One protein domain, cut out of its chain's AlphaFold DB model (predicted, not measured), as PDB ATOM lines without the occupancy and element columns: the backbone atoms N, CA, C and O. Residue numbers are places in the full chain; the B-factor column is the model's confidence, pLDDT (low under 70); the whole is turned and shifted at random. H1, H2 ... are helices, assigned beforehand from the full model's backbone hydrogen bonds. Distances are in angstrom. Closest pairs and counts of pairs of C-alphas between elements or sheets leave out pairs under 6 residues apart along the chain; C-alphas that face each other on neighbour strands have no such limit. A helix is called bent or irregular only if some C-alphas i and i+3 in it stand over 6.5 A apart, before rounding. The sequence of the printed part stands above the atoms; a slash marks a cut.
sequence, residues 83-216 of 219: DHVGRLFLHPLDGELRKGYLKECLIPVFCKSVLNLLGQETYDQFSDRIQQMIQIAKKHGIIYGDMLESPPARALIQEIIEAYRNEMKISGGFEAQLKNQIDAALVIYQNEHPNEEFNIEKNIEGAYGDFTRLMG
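Overview. This is residues 83 to 216 of the 219 residues of an uncharacterized protein of Candidatus Nitronauta litoralis (UniProt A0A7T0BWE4). The helices make a broad V: H3 and H5 run side by side in one arm, with short H4 joining them at its far end, and H2, H6 and H7 make the other arm. H1 packs in the crook between the arms, on H2, H3 and H5; H7 crosses H6, and residues 191 to 197, of which 191 and 192 belong to H6, stick out. The printed part has 134 residues with seven named helices, H1 to H7 in chain order, and no named strand; its class is all helix. It is compact, with a radius of gyration of the C-alphas of 15.9 A and spans of 50 by 33 by 22 A.

Along the chain. H3, the longest helix, holds residues 120 to 140 and is 30.2 A long, from C-alpha 120 at (358.412, 223.368, 240.312). H4 holds residues 144 to 148, and H5 residues 151 to 170, 28.9 A. H1 begins at C-alpha 84 (346.482, 216.474, 240.207) and holds residues 84 to 93; it is irregular, with C-alphas 89 and 92 7.3 A apart. H2 holds residues 101 to 118, 26.0 A; it has a kink of 36 degrees near residue 112 and is only just irregular, with C-alphas 105 and 108 6.6 A apart. H6 holds residues 174 to 192, 27.8 A, and H7 residues 200 to 214, 20.7 A, ending at C-alpha 214 (336.790, 231.700, 233.608).

Arrangement. H3, with residues 126 to 133 alone, touches residues 152 to 160 of H5 at a shallow tilt of 6 degrees, opposite ways; the closest C-alphas, of Phe 126 and Leu 156, are 7.6 A apart. H4 touches residues 133 to 137 of H3, closest at the C-alphas of Ala 137 and Met 147, 6.6 A. H1 is about perpendicular to H3, at 79 degrees, and touches its residues 123 to 130 alone, closest at the C-alphas of Val 85 and Ser 127, 5.9 A. H1 touches residues 110 to 114 of H2 at a steep tilt of 54 degrees, with the C-alphas of Gly 86 and Cys 111 closest, 3.7 A. H2 and H6 touch, opposite ways at 33 degrees, a shallow tilt only just short of steep; the C-alphas of Cys 105 and Ala 185 are closest, 6.3 A. H6 touches H7 at a steep tilt of 52 degrees, closest at the C-alphas of Ile 182 and Ile 204, 6.1 A. H3 and H7 are apart. Every O i to N i+4 pair is within hydrogen-bond range in H4, H5, H6 and H7, against 4 of 6 in H1, 10 of 14 in H2 and 16 of 17 in H3.

Size, cuts and confidence. The two C-alphas farthest apart, of Lys 139 and Asn 195, are 49.8 A apart. The printed part has no cut and no long link. Mean pLDDT of the printed part is 83.7, with residues 95 to 103 and 141 under 70.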
ATOM      1  N   ASP A  83     348.492 215.020 236.690       72.56
ATOM      2  CA  ASP A  83     348.260 216.463 236.760       72.56
ATOM      3  C   ASP A  83     347.294 216.851 237.898       72.56
ATOM      4  O   ASP A  83     346.381 217.652 237.701       72.56
ATOM      5  N   HIS A  84     347.430 216.273 239.094       75.62
ATOM      6  CA  HIS A  84     346.482 216.474 240.207       75.62
ATOM      7  C   HIS A  84     346.319 217.943 240.619       75.62
ATOM      8  O   HIS A  84     345.195 218.364 240.879       75.62
ATOM      9  N   VAL A  85     347.403 218.731 240.630       84.00
ATOM     10  CA  VAL A  85     347.337 220.180 240.913       84.00
ATOM     11  C   VAL A  85     346.557 220.909 239.824       84.00
ATOM     12  O   VAL A  85     345.607 221.631 240.119       84.00
ATOM     13  N   GLY A  86     346.915 220.669 238.562       84.81
ATOM     14  CA  GLY A  86     346.247 221.257 237.407       84.81
ATOM     15  C   GLY A  86     344.767 220.892 237.328       84.81
ATOM     16  O   GLY A  86     343.934 221.736 237.030       84.81
ATOM     17  N   ARG A  87     344.411 219.653 237.665       81.25
ATOM     18  CA  ARG A  87     343.017 219.202 237.652       81.25
ATOM     19  C   ARG A  87     342.191 219.733 238.800       81.25
ATOM     20  O   ARG A  87     341.036 220.062 238.573       81.25
ATOM     21  N   LEU A  88     342.760 219.848 239.997       85.50
ATOM     22  CA  LEU A  88     342.084 220.560 241.076       85.50
ATOM     23  C   LEU A  88     341.826 222.013 240.660       85.50
ATOM     24  O   LEU A  88     340.718 222.512 240.819       85.50
ATOM     25  N   PHE A  89     342.841 222.667 240.101       86.81
ATOM     26  CA  PHE A  89     342.763 224.050 239.648       86.81
ATOM     27  C   PHE A  89     341.698 224.261 238.565       86.81
ATOM     28  O   PHE A  89     340.954 225.236 238.629       86.81
ATOM     29  N   LEU A  90     341.579 223.334 237.611       86.62
ATOM     30  CA  LEU A  90     340.580 223.386 236.541       86.62
ATOM     31  C   LEU A  90     339.216 222.811 236.918       86.62
ATOM     32  O   LEU A  90     338.286 222.953 236.129       86.62
ATOM     33  N   HIS A  91     339.063 222.199 238.095       83.19
ATOM     34  CA  HIS A  91     337.799 221.601 238.535       83.19
ATOM     35  C   HIS A  91     336.593 222.554 238.414       83.19
ATOM     36  O   HIS A  91     335.567 222.135 237.879       83.19
ATOM     37  N   PRO A  92     336.693 223.855 238.775       77.38
ATOM     38  CA  PRO A  92     335.589 224.799 238.576       77.38
ATOM     39  C   PRO A  92     335.183 224.986 237.108       77.38
ATOM     40  O   PRO A  92     334.081 225.451 236.827       77.38
ATOM     41  N   LEU A  93     336.072 224.652 236.169       74.75
ATOM     42  CA  LEU A  93     335.897 224.861 234.737       74.75
ATOM     43  C   LEU A  93     335.465 223.605 233.981       74.75
ATOM     44  O   LEU A  93     335.178 223.695 232.788       74.75
ATOM     45  N   ASP A  94     335.376 222.443 234.632       71.06
ATOM     46  CA  ASP A  94     335.084 221.169 233.958       71.06
ATOM     47  C   ASP A  94     333.726 221.159 233.222       71.06
ATOM     48  O   ASP A  94     333.562 220.427 232.233       71.06
ATOM     49  N   GLY A  95     332.775 221.989 233.680       64.81
ATOM     50  CA  GLY A  95     331.469 222.226 233.050       64.81
ATOM     51  C   GLY A  95     331.421 223.389 232.047       64.81
ATOM     52  O   GLY A  95     330.549 223.396 231.180       64.81
ATOM     53  N   GLU A  96     332.360 224.336 232.133       64.75
ATOM     54  CA  GLU A  96     332.395 225.580 231.341       64.75
ATOM     55  C   GLU A  96     333.362 225.502 230.145       64.75
ATOM     56  O   GLU A  96     333.168 226.174 229.127       64.75
ATOM     57  N   LEU A  97     334.387 224.643 230.218       59.53
ATOM     58  CA  LEU A  97     335.262 224.331 229.090       59.53
ATOM     59  C   LEU A  97     334.437 223.617 228.008       59.53
ATOM     60  O   LEU A  97     334.044 222.454 228.140       59.53
ATOM     61  N   ARG A  98     334.128 224.375 226.951       53.75
ATOM     62  CA  ARG A  98     333.200 224.031 225.864       53.75
ATOM     63  C   ARG A  98     333.446 222.643 225.255       53.75
ATOM     64  O   ARG A  98     334.563 222.138 225.193       53.75
ATOM     65  N   LYS A  99     332.362 222.064 224.725       53.44
ATOM     66  CA  LYS A  99     332.340 220.793 223.981       53.44
ATOM     67  C   LYS A  99     333.302 220.803 222.785       53.44
ATOM     68  O   LYS A  99     333.297 221.754 222.007       53.44
ATOM     69  N   GLY A 100     333.997 219.685 222.586       62.03
ATOM     70  CA  GLY A 100     334.758 219.375 221.373       62.03
ATOM     71  C   GLY A 100     336.265 219.285 221.605       62.03
ATOM     72  O   GLY A 100     336.725 219.057 222.725       62.03
ATOM     73  N   TYR A 101     337.015 219.499 220.528       60.31
ATOM     74  CA  TYR A 101     338.473 219.385 220.455       60.31
ATOM     75  C   TYR A 101     339.239 220.246 221.466       60.31
ATOM     76  O   TYR A 101     340.307 219.855 221.934       60.31
ATOM     77  N   LEU A 102     338.674 221.393 221.861       63.44
ATOM     78  CA  LEU A 102     339.272 222.290 222.853       63.44
ATOM     79  C   LEU A 102     339.406 221.612 224.220       63.44
ATOM     80  O   LEU A 102     340.388 221.836 224.917       63.44
ATOM     81  N   LYS A 103     338.460 220.743 224.595       69.19
ATOM     82  CA  LYS A 103     338.505 220.035 225.878       69.19
ATOM     83  C   LYS A 103     339.613 218.982 225.898       69.19
ATOM     84  O   LYS A 103     340.357 218.894 226.869       69.19
ATOM     85  N   GLU A 104     339.727 218.190 224.837       70.06
ATOM     86  CA  GLU A 104     340.689 217.082 224.771       70.06
ATOM     87  C   GLU A 104     342.125 217.577 224.572       70.06
ATOM     88  O   GLU A 104     343.042 217.079 225.225       70.06
ATOM     89  N   CYS A 105     342.308 218.606 223.741       78.56
ATOM     90  CA  CYS A 105     343.618 219.169 223.435       78.56
ATOM     91  C   CYS A 105     344.131 220.125 224.528       78.56
ATOM     92  O   CYS A 105     345.299 220.052 224.912       78.56
ATOM     93  N   LEU A 106     343.276 221.000 225.077       84.56
ATOM     94  CA  LEU A 106     343.743 222.106 225.926       84.56
ATOM     95  C   LEU A 106     343.665 221.842 227.429       84.56
ATOM     96  O   LEU A 106     344.426 222.458 228.171       84.56
ATOM     97  N   ILE A 107     342.831 220.910 227.913       84.12
ATOM     98  CA  ILE A 107     342.853 220.549 229.345       84.12
ATOM     99  C   ILE A 107     344.255 220.117 229.795       84.12
ATOM    100  O   ILE A 107     344.729 220.649 230.799       84.12
ATOM    101  N   PRO A 108     344.963 219.210 229.091       84.12
ATOM    102  CA  PRO A 108     346.319 218.830 229.480       84.12
ATOM    103  C   PRO A 108     347.283 220.022 229.521       84.12
ATOM    104  O   PRO A 108     348.146 220.084 230.394       84.12
ATOM    105  N   VAL A 109     347.119 220.979 228.604       88.12
ATOM    106  CA  VAL A 109     347.930 222.201 228.550       88.12
ATOM    107  C   VAL A 109     347.693 223.054 229.787       88.12
ATOM    108  O   VAL A 109     348.637 223.374 230.504       88.12
ATOM    109  N   PHE A 110     346.434 223.370 230.086       87.88
ATOM    110  CA  PHE A 110     346.090 224.186 231.246       87.88
ATOM    111  C   PHE A 110     346.463 223.494 232.560       87.88
ATOM    112  O   PHE A 110     346.976 224.139 233.472       87.88
ATOM    113  N   CYS A 111     346.319 222.173 232.634       87.44
ATOM    114  CA  CYS A 111     346.752 221.388 233.782       87.44
ATOM    115  C   CYS A 111     348.258 221.535 234.050       87.44
ATOM    116  O   CYS A 111     348.679 221.757 235.185       87.44
ATOM    117  N   LYS A 112     349.071 221.437 232.993       88.75
ATOM    118  CA  LYS A 112     350.531 221.579 233.074       88.75
ATOM    119  C   LYS A 112     350.984 223.022 233.216       88.75
ATOM    120  O   LYS A 112     352.089 223.257 233.695       88.75
ATOM    121  N   SER A 113     350.139 223.983 232.850       89.31
ATOM    122  CA  SER A 113     350.476 225.399 232.962       89.31
ATOM    123  C   SER A 113     350.790 225.798 234.407       89.31
ATOM    124  O   SER A 113     351.644 226.652 234.601       89.31
ATOM    125  N   VAL A 114     350.216 225.120 235.414       88.81
ATOM    126  CA  VAL A 114     350.515 225.411 236.829       88.81
ATOM    127  C   VAL A 114     351.986 225.151 237.125       88.81
ATOM    128  O   VAL A 114     352.658 225.992 237.709       88.81
ATOM    129  N   LEU A 115     352.504 224.013 236.659       89.12
ATOM    130  CA  LEU A 115     353.917 223.677 236.792       89.12
ATOM    131  C   LEU A 115     354.795 224.597 235.937       89.12
ATOM    132  O   LEU A 115     355.807 225.107 236.408       89.12
ATOM    133  N   ASN A 116     354.408 224.802 234.678       88.69
ATOM    134  CA  ASN A 116     355.233 225.522 233.709       88.69
ATOM    135  C   ASN A 116     355.344 227.020 234.009       88.69
ATOM    136  O   ASN A 116     356.360 227.621 233.671       88.69
ATOM    137  N   LEU A 117     354.295 227.619 234.576       89.50
ATOM    138  CA  LEU A 117     354.208 229.064 234.785       89.50
ATOM    139  C   LEU A 117     354.536 229.457 236.225       89.50
ATOM    140  O   LEU A 117     355.228 230.446 236.410       89.50
ATOM    141  N   LEU A 118     354.104 228.688 237.234       89.19
ATOM    142  CA  LEU A 118     354.441 228.984 238.638       89.19
ATOM    143  C   LEU A 118     355.765 228.354 239.087       89.19
ATOM    144  O   LEU A 118     356.303 228.712 240.130       89.19
ATOM    145  N   GLY A 119     356.285 227.394 238.321       88.38
ATOM    146  CA  GLY A 119     357.519 226.684 238.632       88.38
ATOM    147  C   GLY A 119     357.338 225.473 239.554       88.38
ATOM    148  O   GLY A 119     356.308 225.263 240.199       88.38
ATOM    149  N   GLN A 120     358.392 224.653 239.604       88.44
ATOM    150  CA  GLN A 120     358.412 223.368 240.312       88.44
ATOM    151  C   GLN A 120     358.177 223.516 241.819       88.44
ATOM    152  O   GLN A 120     357.396 222.763 242.388       88.44
ATOM    153  N   GLU A 121     358.813 224.498 242.461       88.19
ATOM    154  CA  GLU A 121     358.722 224.675 243.915       88.19
ATOM    155  C   GLU A 121     357.283 224.957 244.364       88.19
ATOM    156  O   GLU A 121     356.759 224.293 245.258       88.19
ATOM    157  N   THR A 122     356.610 225.903 243.707       89.81
ATOM    158  CA  THR A 122     355.210 226.232 243.992       89.81
ATOM    159  C   THR A 122     354.282 225.062 243.663       89.81
ATOM    160  O   THR A 122     353.362 224.767 244.428       89.81
ATOM    161  N   TYR A 123     354.539 224.353 242.562       89.81
ATOM    162  CA  TYR A 123     353.785 223.152 242.213       89.81
ATOM    163  C   TYR A 123     353.892 222.067 243.294       89.81
ATOM    164  O   TYR A 123     352.871 221.500 243.687       89.81
ATOM    165  N   ASP A 124     355.094 221.804 243.809       87.12
ATOM    166  CA  ASP A 124     355.336 220.782 244.831       87.12
ATOM    167  C   ASP A 124     354.623 221.122 246.148       87.12
ATOM    168  O   ASP A 124     353.969 220.260 246.740       87.12
ATOM    169  N   GLN A 125     354.627 222.398 246.550       89.81
ATOM    170  CA  GLN A 125     353.893 222.866 247.733       89.81
ATOM    171  C   GLN A 125     352.382 222.601 247.629       89.81
ATOM    172  O   GLN A 125     351.752 222.147 248.592       89.81
ATOM    173  N   PHE A 126     351.779 222.863 246.466       92.62
ATOM    174  CA  PHE A 126     350.370 222.538 246.242       92.62
ATOM    175  C   PHE A 126     350.149 221.030 246.160       92.62
ATOM    176  O   PHE A 126     349.213 220.512 246.772       92.62
ATOM    177  N   SER A 127     351.027 220.316 245.458       88.56
ATOM    178  CA  SER A 127     350.982 218.865 245.309       88.56
ATOM    179  C   SER A 127     350.913 218.156 246.660       88.56
ATOM    180  O   SER A 127     350.019 217.331 246.866       88.56
ATOM    181  N   ASP A 128     351.783 218.512 247.602       86.00
ATOM    182  CA  ASP A 128     351.833 217.890 248.926       86.00
ATOM    183  C   ASP A 128     350.527 218.083 249.705       86.00
ATOM    184  O   ASP A 128     350.009 217.150 250.326       86.00
ATOM    185  N   ARG A 129     349.936 219.277 249.627       91.12
ATOM    186  CA  ARG A 129     348.662 219.589 250.291       91.12
ATOM    187  C   ARG A 129     347.496 218.822 249.676       91.12
ATOM    188  O   ARG A 129     346.668 218.280 250.410       91.12
ATOM    189  N   ILE A 130     347.463 218.699 248.349       88.50
ATOM    190  CA  ILE A 130     346.469 217.873 247.649       88.50
ATOM    191  C   ILE A 130     346.626 216.407 248.043       88.50
ATOM    192  O   ILE A 130     345.636 215.742 248.345       88.50
ATOM    193  N   GLN A 131     347.857 215.897 248.114       83.69
ATOM    194  CA  GLN A 131     348.111 214.527 248.556       83.69
ATOM    195  C   GLN A 131     347.625 214.295 249.990       83.69
ATOM    196  O   GLN A 131     346.999 213.269 250.256       83.69
ATOM    197  N   GLN A 132     347.846 215.239 250.906       85.56
ATOM    198  CA  GLN A 132     347.317 215.150 252.270       85.56
ATOM    199  C   GLN A 132     345.785 215.114 252.286       85.56
ATOM    200  O   GLN A 132     345.206 214.253 252.952       85.56
ATOM    201  N   MET A 133     345.123 215.981 251.515       86.62
ATOM    202  CA  MET A 133     343.663 215.970 251.378       86.62
ATOM    203  C   MET A 133     343.152 214.637 250.837       86.62
ATOM    204  O   MET A 133     342.222 214.060 251.399       86.62
ATOM    205  N   ILE A 134     343.808 214.105 249.805       81.06
ATOM    206  CA  ILE A 134     343.515 212.787 249.248       81.06
ATOM    207  C   ILE A 134     343.633 211.721 250.345       81.06
ATOM    208  O   ILE A 134     342.724 210.915 250.510       81.06
ATOM    209  N   GLN A 135     344.703 211.712 251.148       78.69
ATOM    210  CA  GLN A 135     344.854 210.736 252.239       78.69
ATOM    211  C   GLN A 135     343.775 210.882 253.323       78.69
ATOM    212  O   GLN A 135     343.321 209.877 253.869       78.69
ATOM    213  N   ILE A 136     343.349 212.105 253.643       80.62
ATOM    214  CA  ILE A 136     342.257 212.342 254.597       80.62
ATOM    215  C   ILE A 136     340.937 211.819 254.026       80.62
ATOM    216  O   ILE A 136     340.233 211.092 254.725       80.62
ATOM    217  N   ALA A 137     340.636 212.114 252.760       78.00
ATOM    218  CA  ALA A 137     339.446 211.618 252.076       78.00
ATOM    219  C   ALA A 137     339.403 210.081 252.073       78.00
ATOM    220  O   ALA A 137     338.396 209.501 252.475       78.00
ATOM    221  N   LYS A 138     340.540 209.423 251.786       70.44
ATOM    222  CA  LYS A 138     340.692 207.958 251.891       70.44
ATOM    223  C   LYS A 138     340.283 207.418 253.250       70.44
ATOM    224  O   LYS A 138     339.555 206.436 253.329       70.44
ATOM    225  N   LYS A 139     340.783 208.035 254.322       70.50
ATOM    226  CA  LYS A 139     340.525 207.578 255.694       70.50
ATOM    227  C   LYS A 139     339.048 207.668 256.078       70.50
ATOM    228  O   LYS A 139     338.616 206.902 256.929       70.50
ATOM    229  N   HIS A 140     338.302 208.576 255.456       73.38
ATOM    230  CA  HIS A 140     336.894 208.828 255.763       73.38
ATOM    231  C   HIS A 140     335.930 208.270 254.706       73.38
ATOM    232  O   HIS A 140     334.733 208.505 254.811       73.38
ATOM    233  N   GLY A 141     336.428 207.547 253.696       66.44
ATOM    234  CA  GLY A 141     335.597 207.019 252.609       66.44
ATOM    235  C   GLY A 141     334.991 208.098 251.706       66.44
ATOM    236  O   GLY A 141     333.972 207.848 251.076       66.44
ATOM    237  N   ILE A 142     335.590 209.292 251.651       72.31
ATOM    238  CA  ILE A 142     335.143 210.380 250.773       72.31
ATOM    239  C   ILE A 142     335.712 210.145 249.372       72.31
ATOM    240  O   ILE A 142     336.922 209.957 249.203       72.31
ATOM    241  N   ILE A 143     334.842 210.190 248.367       70.81
ATOM    242  CA  ILE A 143     335.216 210.019 246.963       70.81
ATOM    243  C   ILE A 143     335.926 211.266 246.417       70.81
ATOM    244  O   ILE A 143     335.757 212.376 246.921       70.81
ATOM    245  N   TYR A 144     336.730 211.097 245.360       72.75
ATOM    246  CA  TYR A 144     337.559 212.182 244.812       72.75
ATOM    247  C   TYR A 144     336.726 213.407 244.402       72.75
ATOM    248  O   TYR A 144     337.085 214.514 244.778       72.75
ATOM    249  N   GLY A 145     335.598 213.214 243.705       74.62
ATOM    250  CA  GLY A 145     334.719 214.316 243.283       74.62
ATOM    251  C   GLY A 145     334.216 215.166 244.455       74.62
ATOM    252  O   GLY A 145     334.375 216.381 244.442       74.62
ATOM    253  N   ASP A 146     333.717 214.525 245.513       77.88
ATOM    254  CA  ASP A 146     333.245 215.213 246.723       77.88
ATOM    255  C   ASP A 146     334.379 215.933 247.463       77.88
ATOM    256  O   ASP A 146     334.189 217.000 248.047       77.88
ATOM    257  N   MET A 147     335.591 215.373 247.419       85.31
ATOM    258  CA  MET A 147     336.776 216.013 247.981       85.31
ATOM    259  C   MET A 147     337.141 217.301 247.231       85.31
ATOM    260  O   MET A 147     337.519 218.271 247.889       85.31
ATOM    261  N   LEU A 148     336.959 217.366 245.907       81.88
ATOM    262  CA  LEU A 148     337.165 218.599 245.129       81.88
ATOM    263  C   LEU A 148     336.139 219.693 245.471       81.88
ATOM    264  O   LEU A 148     336.451 220.879 245.384       81.88
ATOM    265  N   GLU A 149     334.942 219.310 245.916       84.44
ATOM    266  CA  GLU A 149     333.901 220.247 246.362       84.44
ATOM    267  C   GLU A 149     334.082 220.736 247.807       84.44
ATOM    268  O   GLU A 149     333.369 221.632 248.271       84.44
ATOM    269  N   SER A 150     335.047 220.173 248.535       87.94
ATOM    270  CA  SER A 150     335.264 220.480 249.945       87.94
ATOM    271  C   SER A 150     335.785 221.915 250.174       87.94
ATOM    272  O   SER A 150     336.488 222.477 249.327       87.94
ATOM    273  N   PRO A 151     335.521 222.532 251.347       90.06
ATOM    274  CA  PRO A 151     336.086 223.842 251.677       90.06
ATOM    275  C   PRO A 151     337.625 223.915 251.567       90.06
ATOM    276  O   PRO A 151     338.112 224.904 251.017       90.06
ATOM    277  N   PRO A 152     338.405 222.896 251.997       89.69
ATOM    278  CA  PRO A 152     339.855 222.868 251.782       89.69
ATOM    279  C   PRO A 152     340.266 222.902 250.307       89.69
ATOM    280  O   PRO A 152     341.201 223.618 249.959       89.69
ATOM    281  N   ALA A 153     339.555 222.180 249.433       89.62
ATOM    282  CA  ALA A 153     339.812 222.198 247.993       89.62
ATOM    283  C   ALA A 153     339.573 223.585 247.397       89.62
ATOM    284  O   ALA A 153     340.433 224.117 246.700       89.62
ATOM    285  N   ARG A 154     338.441 224.209 247.737       90.25
ATOM    286  CA  ARG A 154     338.104 225.561 247.270       90.25
ATOM    287  C   ARG A 154     339.116 226.602 247.739       90.25
ATOM    288  O   ARG A 154     339.489 227.467 246.953       90.25
ATOM    289  N   ALA A 155     339.581 226.505 248.986       92.25
ATOM    290  CA  ALA A 155     340.639 227.371 249.497       92.25
ATOM    291  C   ALA A 155     341.932 227.202 248.686       92.25
ATOM    292  O   ALA A 155     342.492 228.193 248.224       92.25
ATOM    293  N   LEU A 156     342.347 225.959 248.422       93.12
ATOM    294  CA  LEU A 156     343.552 225.686 247.639       93.12
ATOM    295  C   LEU A 156     343.445 226.205 246.198       93.12
ATOM    296  O   LEU A 156     344.398 226.776 245.683       93.12
ATOM    297  N   ILE A 157     342.278 226.063 245.562       91.44
ATOM    298  CA  ILE A 157     342.018 226.619 244.225       91.44
ATOM    299  C   ILE A 157     342.215 228.138 244.225       91.44
ATOM    300  O   ILE A 157     342.879 228.665 243.336       91.44
ATOM    301  N   GLN A 158     341.681 228.845 245.227       91.44
ATOM    302  CA  GLN A 158     341.864 230.297 245.340       91.44
ATOM    303  C   GLN A 158     343.331 230.682 245.545       91.44
ATOM    304  O   GLN A 158     343.788 231.661 244.963       91.44
ATOM    305  N   GLU A 159     344.084 229.904 246.320       93.88
ATOM    306  CA  GLU A 159     345.520 230.133 246.496       93.88
ATOM    307  C   GLU A 159     346.304 229.942 245.190       93.88
ATOM    308  O   GLU A 159     347.175 230.754 244.881       93.88
ATOM    309  N   ILE A 160     345.969 228.923 244.390       92.31
ATOM    310  CA  ILE A 160     346.581 228.720 243.068       92.31
ATOM    311  C   ILE A 160     346.227 229.888 242.134       92.31
ATOM    312  O   ILE A 160     347.109 230.410 241.456       92.31
ATOM    313  N   ILE A 161     344.970 230.346 242.126       91.19
ATOM    314  CA  ILE A 161     344.541 231.521 241.343       91.19
ATOM    315  C   ILE A 161     345.333 232.769 241.750       91.19
ATOM    316  O   ILE A 161     345.778 233.528 240.891       91.19
ATOM    317  N   GLU A 162     345.535 232.992 243.047       91.88
ATOM    318  CA  GLU A 162     346.287 234.152 243.524       91.88
ATOM    319  C   GLU A 162     347.775 234.059 243.159       91.88
ATOM    320  O   GLU A 162     348.368 235.054 242.740       91.88
ATOM    321  N   ALA A 163     348.370 232.863 243.229       91.69
ATOM    322  CA  ALA A 163     349.725 232.623 242.738       91.69
ATOM    323  C   ALA A 163     349.844 232.937 241.236       91.69
ATOM    324  O   ALA A 163     350.765 233.645 240.837       91.69
ATOM    325  N   TYR A 164     348.865 232.516 240.427       90.31
ATOM    326  CA  TYR A 164     348.760 232.885 239.010       90.31
ATOM    327  C   TYR A 164     348.722 234.394 238.799       90.31
ATOM    328  O   TYR A 164     349.487 234.920 237.997       90.31
ATOM    329  N   ARG A 165     347.862 235.111 239.529       89.31
ATOM    330  CA  ARG A 165     347.765 236.574 239.412       89.31
ATOM    331  C   ARG A 165     349.069 237.268 239.776       89.31
ATOM    332  O   ARG A 165     349.427 238.259 239.145       89.31
ATOM    333  N   ASN A 166     349.757 236.789 240.805       90.06
ATOM    334  CA  ASN A 166     351.038 237.355 241.213       90.06
ATOM    335  C   ASN A 166     352.105 237.110 240.149       90.06
ATOM    336  O   ASN A 166     352.796 238.052 239.767       90.06
ATOM    337  N   GLU A 167     352.170 235.898 239.601       88.75
ATOM    338  CA  GLU A 167     353.099 235.576 238.521       88.75
ATOM    339  C   GLU A 167     352.811 236.399 237.259       88.75
ATOM    340  O   GLU A 167     353.727 236.972 236.679       88.75
ATOM    341  N   MET A 168     351.538 236.579 236.885       87.94
ATOM    342  CA  MET A 168     351.132 237.449 235.771       87.94
ATOM    343  C   MET A 168     351.589 238.905 235.942       87.94
ATOM    344  O   MET A 168     351.910 239.567 234.958       87.94
ATOM    345  N   LYS A 169     351.621 239.422 237.178       85.75
ATOM    346  CA  LYS A 169     352.072 240.796 237.468       85.75
ATOM    347  C   LYS A 169     353.592 240.940 237.423       85.75
ATOM    348  O   LYS A 169     354.086 242.024 237.121       85.75
ATOM    349  N   ILE A 170     354.321 239.885 237.783       85.56
ATOM    350  CA  ILE A 170     355.785 239.903 237.910       85.56
ATOM    351  C   ILE A 170     356.446 239.531 236.576       85.56
ATOM    352  O   ILE A 170     357.436 240.145 236.176       85.56
ATOM    353  N   SER A 171     355.892 238.546 235.872       80.56
ATOM    354  CA  SER A 171     356.441 237.998 234.640       80.56
ATOM    355  C   SER A 171     355.819 238.654 233.412       80.56
ATOM    356  O   SER A 171     354.729 238.302 232.963       80.56
ATOM    357  N   GLY A 172     356.575 239.555 232.779       77.75
ATOM    358  CA  GLY A 172     356.196 240.151 231.490       77.75
ATOM    359  C   GLY A 172     356.087 239.146 230.330       77.75
ATOM    360  O   GLY A 172     355.672 239.524 229.240       77.75
ATOM    361  N   GLY A 173     356.468 237.879 230.543       85.06
ATOM    362  CA  GLY A 173     356.389 236.802 229.554       85.06
ATOM    363  C   GLY A 173     355.246 235.810 229.777       85.06
ATOM    364  O   GLY A 173     355.088 234.916 228.950       85.06
ATOM    365  N   PHE A 174     354.459 235.941 230.850       88.94
ATOM    366  CA  PHE A 174     353.442 234.951 231.226       88.94
ATOM    367  C   PHE A 174     352.438 234.680 230.099       88.94
ATOM    368  O   PHE A 174     352.229 233.535 229.697       88.94
ATOM    369  N   GLU A 175     351.838 235.745 229.557       90.56
ATOM    370  CA  GLU A 175     350.848 235.639 228.481       90.56
ATOM    371  C   GLU A 175     351.443 234.946 227.255       90.56
ATOM    372  O   GLU A 175     350.853 234.006 226.722       90.56
ATOM    373  N   ALA A 176     352.642 235.363 226.845       91.25
ATOM    374  CA  ALA A 176     353.336 234.770 225.711       91.25
ATOM    375  C   ALA A 176     353.644 233.284 225.952       91.25
ATOM    376  O   ALA A 176     353.438 232.460 225.066       91.25
ATOM    377  N   GLN A 177     354.089 232.914 227.157       91.31
ATOM    378  CA  GLN A 177     354.366 231.522 227.513       91.31
ATOM    379  C   GLN A 177     353.107 230.655 227.469       91.31
ATOM    380  O   GLN A 177     353.160 229.549 226.928       91.31
ATOM    381  N   LEU A 178     351.981 231.135 228.000       91.50
ATOM    382  CA  LEU A 178     350.728 230.384 227.967       91.50
ATOM    383  C   LEU A 178     350.178 230.274 226.538       91.50
ATOM    384  O   LEU A 178     349.811 229.178 226.115       91.50
ATOM    385  N   LYS A 179     350.192 231.363 225.759       92.88
ATOM    386  CA  LYS A 179     349.783 231.345 224.345       92.88
ATOM    387  C   LYS A 179     350.640 230.396 223.506       92.88
ATOM    388  O   LYS A 179     350.084 229.639 222.722       92.88
ATOM    389  N   ASN A 180     351.952 230.345 223.738       93.19
ATOM    390  CA  ASN A 180     352.846 229.394 223.067       93.19
ATOM    391  C   ASN A 180     352.534 227.933 223.428       93.19
ATOM    392  O   ASN A 180     352.631 227.048 222.580       93.19
ATOM    393  N   GLN A 181     352.154 227.656 224.680       91.25
ATOM    394  CA  GLN A 181     351.732 226.312 225.087       91.25
ATOM    395  C   GLN A 181     350.409 225.904 224.419       91.25
ATOM    396  O   GLN A 181     350.258 224.749 224.022       91.25
ATOM    397  N   ILE A 182     349.472 226.847 224.269       91.31
ATOM    398  CA  ILE A 182     348.215 226.638 223.536       91.31
ATOM    399  C   ILE A 182     348.505 226.387 222.051       91.31
ATOM    400  O   ILE A 182     348.028 225.394 221.509       91.31
ATOM    401  N   ASP A 183     349.319 227.232 221.413       92.19
ATOM    402  CA  ASP A 183     349.720 227.103 220.006       92.19
ATOM    403  C   ASP A 183     350.300 225.716 219.707       92.19
ATOM    404  O   ASP A 183     349.786 224.989 218.858       92.19
ATOM    405  N   ALA A 184     351.297 225.290 220.490       90.19
ATOM    406  CA  ALA A 184     351.934 223.989 220.318       90.19
ATOM    407  C   ALA A 184     350.923 222.828 220.349       90.19
ATOM    408  O   ALA A 184     351.022 221.896 219.549       90.19
ATOM    409  N   ALA A 185     349.933 222.885 221.241       89.56
ATOM    410  CA  ALA A 185     348.899 221.861 221.334       89.56
ATOM    411  C   ALA A 185     347.919 221.914 220.151       89.56
ATOM    412  O   ALA A 185     347.563 220.874 219.592       89.56
ATOM    413  N   LEU A 186     347.527 223.112 219.716       88.25
ATOM    414  CA  LEU A 186     346.640 223.291 218.568       88.25
ATOM    415  C   LEU A 186     347.291 222.871 217.242       88.25
ATOM    416  O   LEU A 186     346.614 222.284 216.400       88.25
ATOM    417  N   VAL A 187     348.596 223.098 217.070       88.62
ATOM    418  CA  VAL A 187     349.366 222.601 215.916       88.62
ATOM    419  C   VAL A 187     349.363 221.073 215.874       88.62
ATOM    420  O   VAL A 187     349.145 220.489 214.812       88.62
ATOM    421  N   ILE A 188     349.575 220.409 217.018       87.38
ATOM    422  CA  ILE A 188     349.503 218.941 217.110       87.38
ATOM    423  C   ILE A 188     348.103 218.460 216.725       87.38
ATOM    424  O   ILE A 188     347.978 217.593 215.863       87.38
ATOM    425  N   TYR A 189     347.060 219.076 217.289       84.94
ATOM    426  CA  TYR A 189     345.676 218.729 216.972       84.94
ATOM    427  C   TYR A 189     345.370 218.871 215.471       84.94
ATOM    428  O   TYR A 189     344.799 217.957 214.876       84.94
ATOM    429  N   GLN A 190     345.800 219.969 214.839       85.44
ATOM    430  CA  GLN A 190     345.569 220.199 213.412       85.44
ATOM    431  C   GLN A 190     346.279 219.173 212.525       85.44
ATOM    432  O   GLN A 190     345.734 218.754 211.504       85.44
ATOM    433  N   ASN A 191     347.482 218.743 212.910       86.00
ATOM    434  CA  ASN A 191     348.205 217.697 212.187       86.00
ATOM    435  C   ASN A 191     347.484 216.343 212.255       86.00
ATOM    436  O   ASN A 191     347.546 215.566 211.303       86.00
ATOM    437  N   GLU A 192     346.794 216.063 213.360       85.38
ATOM    438  CA  GLU A 192     345.970 214.862 213.528       85.38
ATOM    439  C   GLU A 192     344.613 214.973 212.805       85.38
ATOM    440  O   GLU A 192     344.038 213.953 212.421       85.38
ATOM    441  N   HIS A 193     344.139 216.199 212.545       84.00
ATOM    442  CA  HIS A 193     342.843 216.499 211.922       84.00
ATOM    443  C   HIS A 193     342.983 217.401 210.676       84.00
ATOM    444  O   HIS A 193     342.358 218.459 210.591       84.00
ATOM    445  N   PRO A 194     343.746 216.988 209.644       83.19
ATOM    446  CA  PRO A 194     344.128 217.861 208.526       83.19
ATOM    447  C   PRO A 194     342.956 218.322 207.644       83.19
ATOM    448  O   PRO A 194     343.112 219.243 206.845       83.19
ATOM    449  N   ASN A 195     341.795 217.674 207.764       85.00
ATOM    450  CA  ASN A 195     340.596 217.975 206.980       85.00
ATOM    451  C   ASN A 195     339.632 218.937 207.696       85.00
ATOM    452  O   ASN A 195     338.607 219.299 207.117       85.00
ATOM    453  N   GLU A 196     339.917 219.324 208.942       81.25
ATOM    454  CA  GLU A 196     339.120 220.310 209.671       81.25
ATOM    455  C   GLU A 196     339.594 221.725 209.322       81.25
ATOM    456  O   GLU A 196     340.787 222.038 209.368       81.25
ATOM    457  N   GLU A 197     338.651 222.597 208.953       78.31
ATOM    458  CA  GLU A 197     338.937 224.014 208.739       78.31
ATOM    459  C   GLU A 197     339.205 224.671 210.097       78.31
ATOM    460  O   GLU A 197     338.298 224.887 210.905       78.31
ATOM    461  N   PHE A 198     340.478 224.956 210.358       79.88
ATOM    462  CA  PHE A 198     340.953 225.327 211.681       79.88
ATOM    463  C   PHE A 198     341.845 226.563 211.615       79.88
ATOM    464  O   PHE A 198     342.883 226.577 210.954       79.88
ATOM    465  N   ASN A 199     341.451 227.615 212.330       85.12
ATOM    466  CA  ASN A 199     342.253 228.826 212.450       85.12
ATOM    467  C   ASN A 199     342.978 228.828 213.800       85.12
ATOM    468  O   ASN A 199     342.361 229.075 214.836       85.12
ATOM    469  N   ILE A 200     344.284 228.549 213.769       84.25
ATOM    470  CA  ILE A 200     345.120 228.434 214.970       84.25
ATOM    471  C   ILE A 200     345.138 229.752 215.754       84.25
ATOM    472  O   ILE A 200     344.765 229.753 216.921       84.25
ATOM    473  N   GLU A 201     345.466 230.879 215.117       86.56
ATOM    474  CA  GLU A 201     345.578 232.188 215.785       86.56
ATOM    475  C   GLU A 201     344.291 232.595 216.513       86.56
ATOM    476  O   GLU A 201     344.312 232.967 217.688       86.56
ATOM    477  N   LYS A 202     343.140 232.460 215.846       87.19
ATOM    478  CA  LYS A 202     341.836 232.767 216.443       87.19
ATOM    479  C   LYS A 202     341.531 231.858 217.635       87.19
ATOM    480  O   LYS A 202     340.949 232.316 218.618       87.19
ATOM    481  N   ASN A 203     341.903 230.582 217.548       87.00
ATOM    482  CA  ASN A 203     341.693 229.617 218.621       87.00
ATOM    483  C   ASN A 203     342.662 229.827 219.796       87.00
ATOM    484  O   ASN A 203     342.251 229.599 220.931       87.00
ATOM    485  N   ILE A 204     343.882 230.328 219.563       89.56
ATOM    486  CA  ILE A 204     344.814 230.729 220.633       89.56
ATOM    487  C   ILE A 204     344.206 231.864 221.457       89.56
ATOM    488  O   ILE A 204     344.064 231.732 222.673       89.56
ATOM    489  N   GLU A 205     343.814 232.960 220.803       88.94
ATOM    490  CA  GLU A 205     343.251 234.129 221.492       88.94
ATOM    491  C   GLU A 205     341.935 233.790 222.200       88.94
ATOM    492  O   GLU A 205     341.720 234.186 223.347       88.94
ATOM    493  N   GLY A 206     341.075 232.996 221.552       86.38
ATOM    494  CA  GLY A 206     339.829 232.519 222.150       86.38
ATOM    495  C   GLY A 206     340.061 231.658 223.392       86.38
ATOM    496  O   GLY A 206     339.449 231.908 224.427       86.38
ATOM    497  N   ALA A 207     340.970 230.680 223.319       86.00
ATOM    498  CA  ALA A 207     341.275 229.793 224.438       86.00
ATOM    499  C   ALA A 207     341.934 230.533 225.608       86.00
ATOM    500  O   ALA A 207     341.563 230.304 226.759       86.00
ATOM    501  N   TYR A 208     342.878 231.433 225.321       88.56
ATOM    502  CA  TYR A 208     343.514 232.265 226.340       88.56
ATOM    503  C   TYR A 208     342.491 233.170 227.034       88.56
ATOM    504  O   TYR A 208     342.425 233.184 228.262       88.56
ATOM    505  N   GLY A 209     341.663 233.881 226.263       85.88
ATOM    506  CA  GLY A 209     340.637 234.776 226.801       85.88
ATOM    507  C   GLY A 209     339.553 234.046 227.596       85.88
ATOM    508  O   GLY A 209     339.142 234.515 228.657       85.88
ATOM    509  N   ASP A 210     339.106 232.878 227.127       84.38
ATOM    510  CA  ASP A 210     338.150 232.061 227.875       84.38
ATOM    511  C   ASP A 210     338.766 231.563 229.186       84.38
ATOM    512  O   ASP A 210     338.119 231.680 230.226       84.38
ATOM    513  N   PHE A 211     340.009 231.072 229.163       85.12
ATOM    514  CA  PHE A 211     340.709 230.600 230.357       85.12
ATOM    515  C   PHE A 211     340.892 231.712 231.397       85.12
ATOM    516  O   PHE A 211     340.523 231.529 232.558       85.12
ATOM    517  N   THR A 212     341.414 232.876 230.998       86.25
ATOM    518  CA  THR A 212     341.655 233.984 231.935       86.25
ATOM    519  C   THR A 212     340.355 234.499 232.539       86.25
ATOM    520  O   THR A 212     340.277 234.656 233.755       86.25
ATOM    521  N   ARG A 213     339.301 234.667 231.735       85.06
ATOM    522  CA  ARG A 213     337.973 235.066 232.219       85.06
ATOM    523  C   ARG A 213     337.370 234.047 233.182       85.06
ATOM    524  O   ARG A 213     336.883 234.408 234.248       85.06
ATOM    525  N   LEU A 214     337.382 232.770 232.807       79.69
ATOM    526  CA  LEU A 214     336.790 231.700 233.608       79.69
ATOM    527  C   LEU A 214     337.497 231.530 234.963       79.69
ATOM    528  O   LEU A 214     336.843 231.250 235.965       79.69
ATOM    529  N   MET A 215     338.808 231.773 235.010       80.44
ATOM    530  CA  MET A 215     339.591 231.758 236.250       80.44
ATOM    531  C   MET A 215     339.565 233.091 237.016       80.44
ATOM    532  O   MET A 215     340.180 233.204 238.078       80.44
ATOM    533  N   GLY A 216     338.864 234.111 236.508       81.62
ATOM    534  CA  GLY A 216     338.833 235.452 237.100       81.62
ATOM    535  C   GLY A 216     340.212 236.120 237.146       81.62
ATOM    536  O   GLY A 216     340.539 236.804 238.120       81.62
TER     537      GLY A 216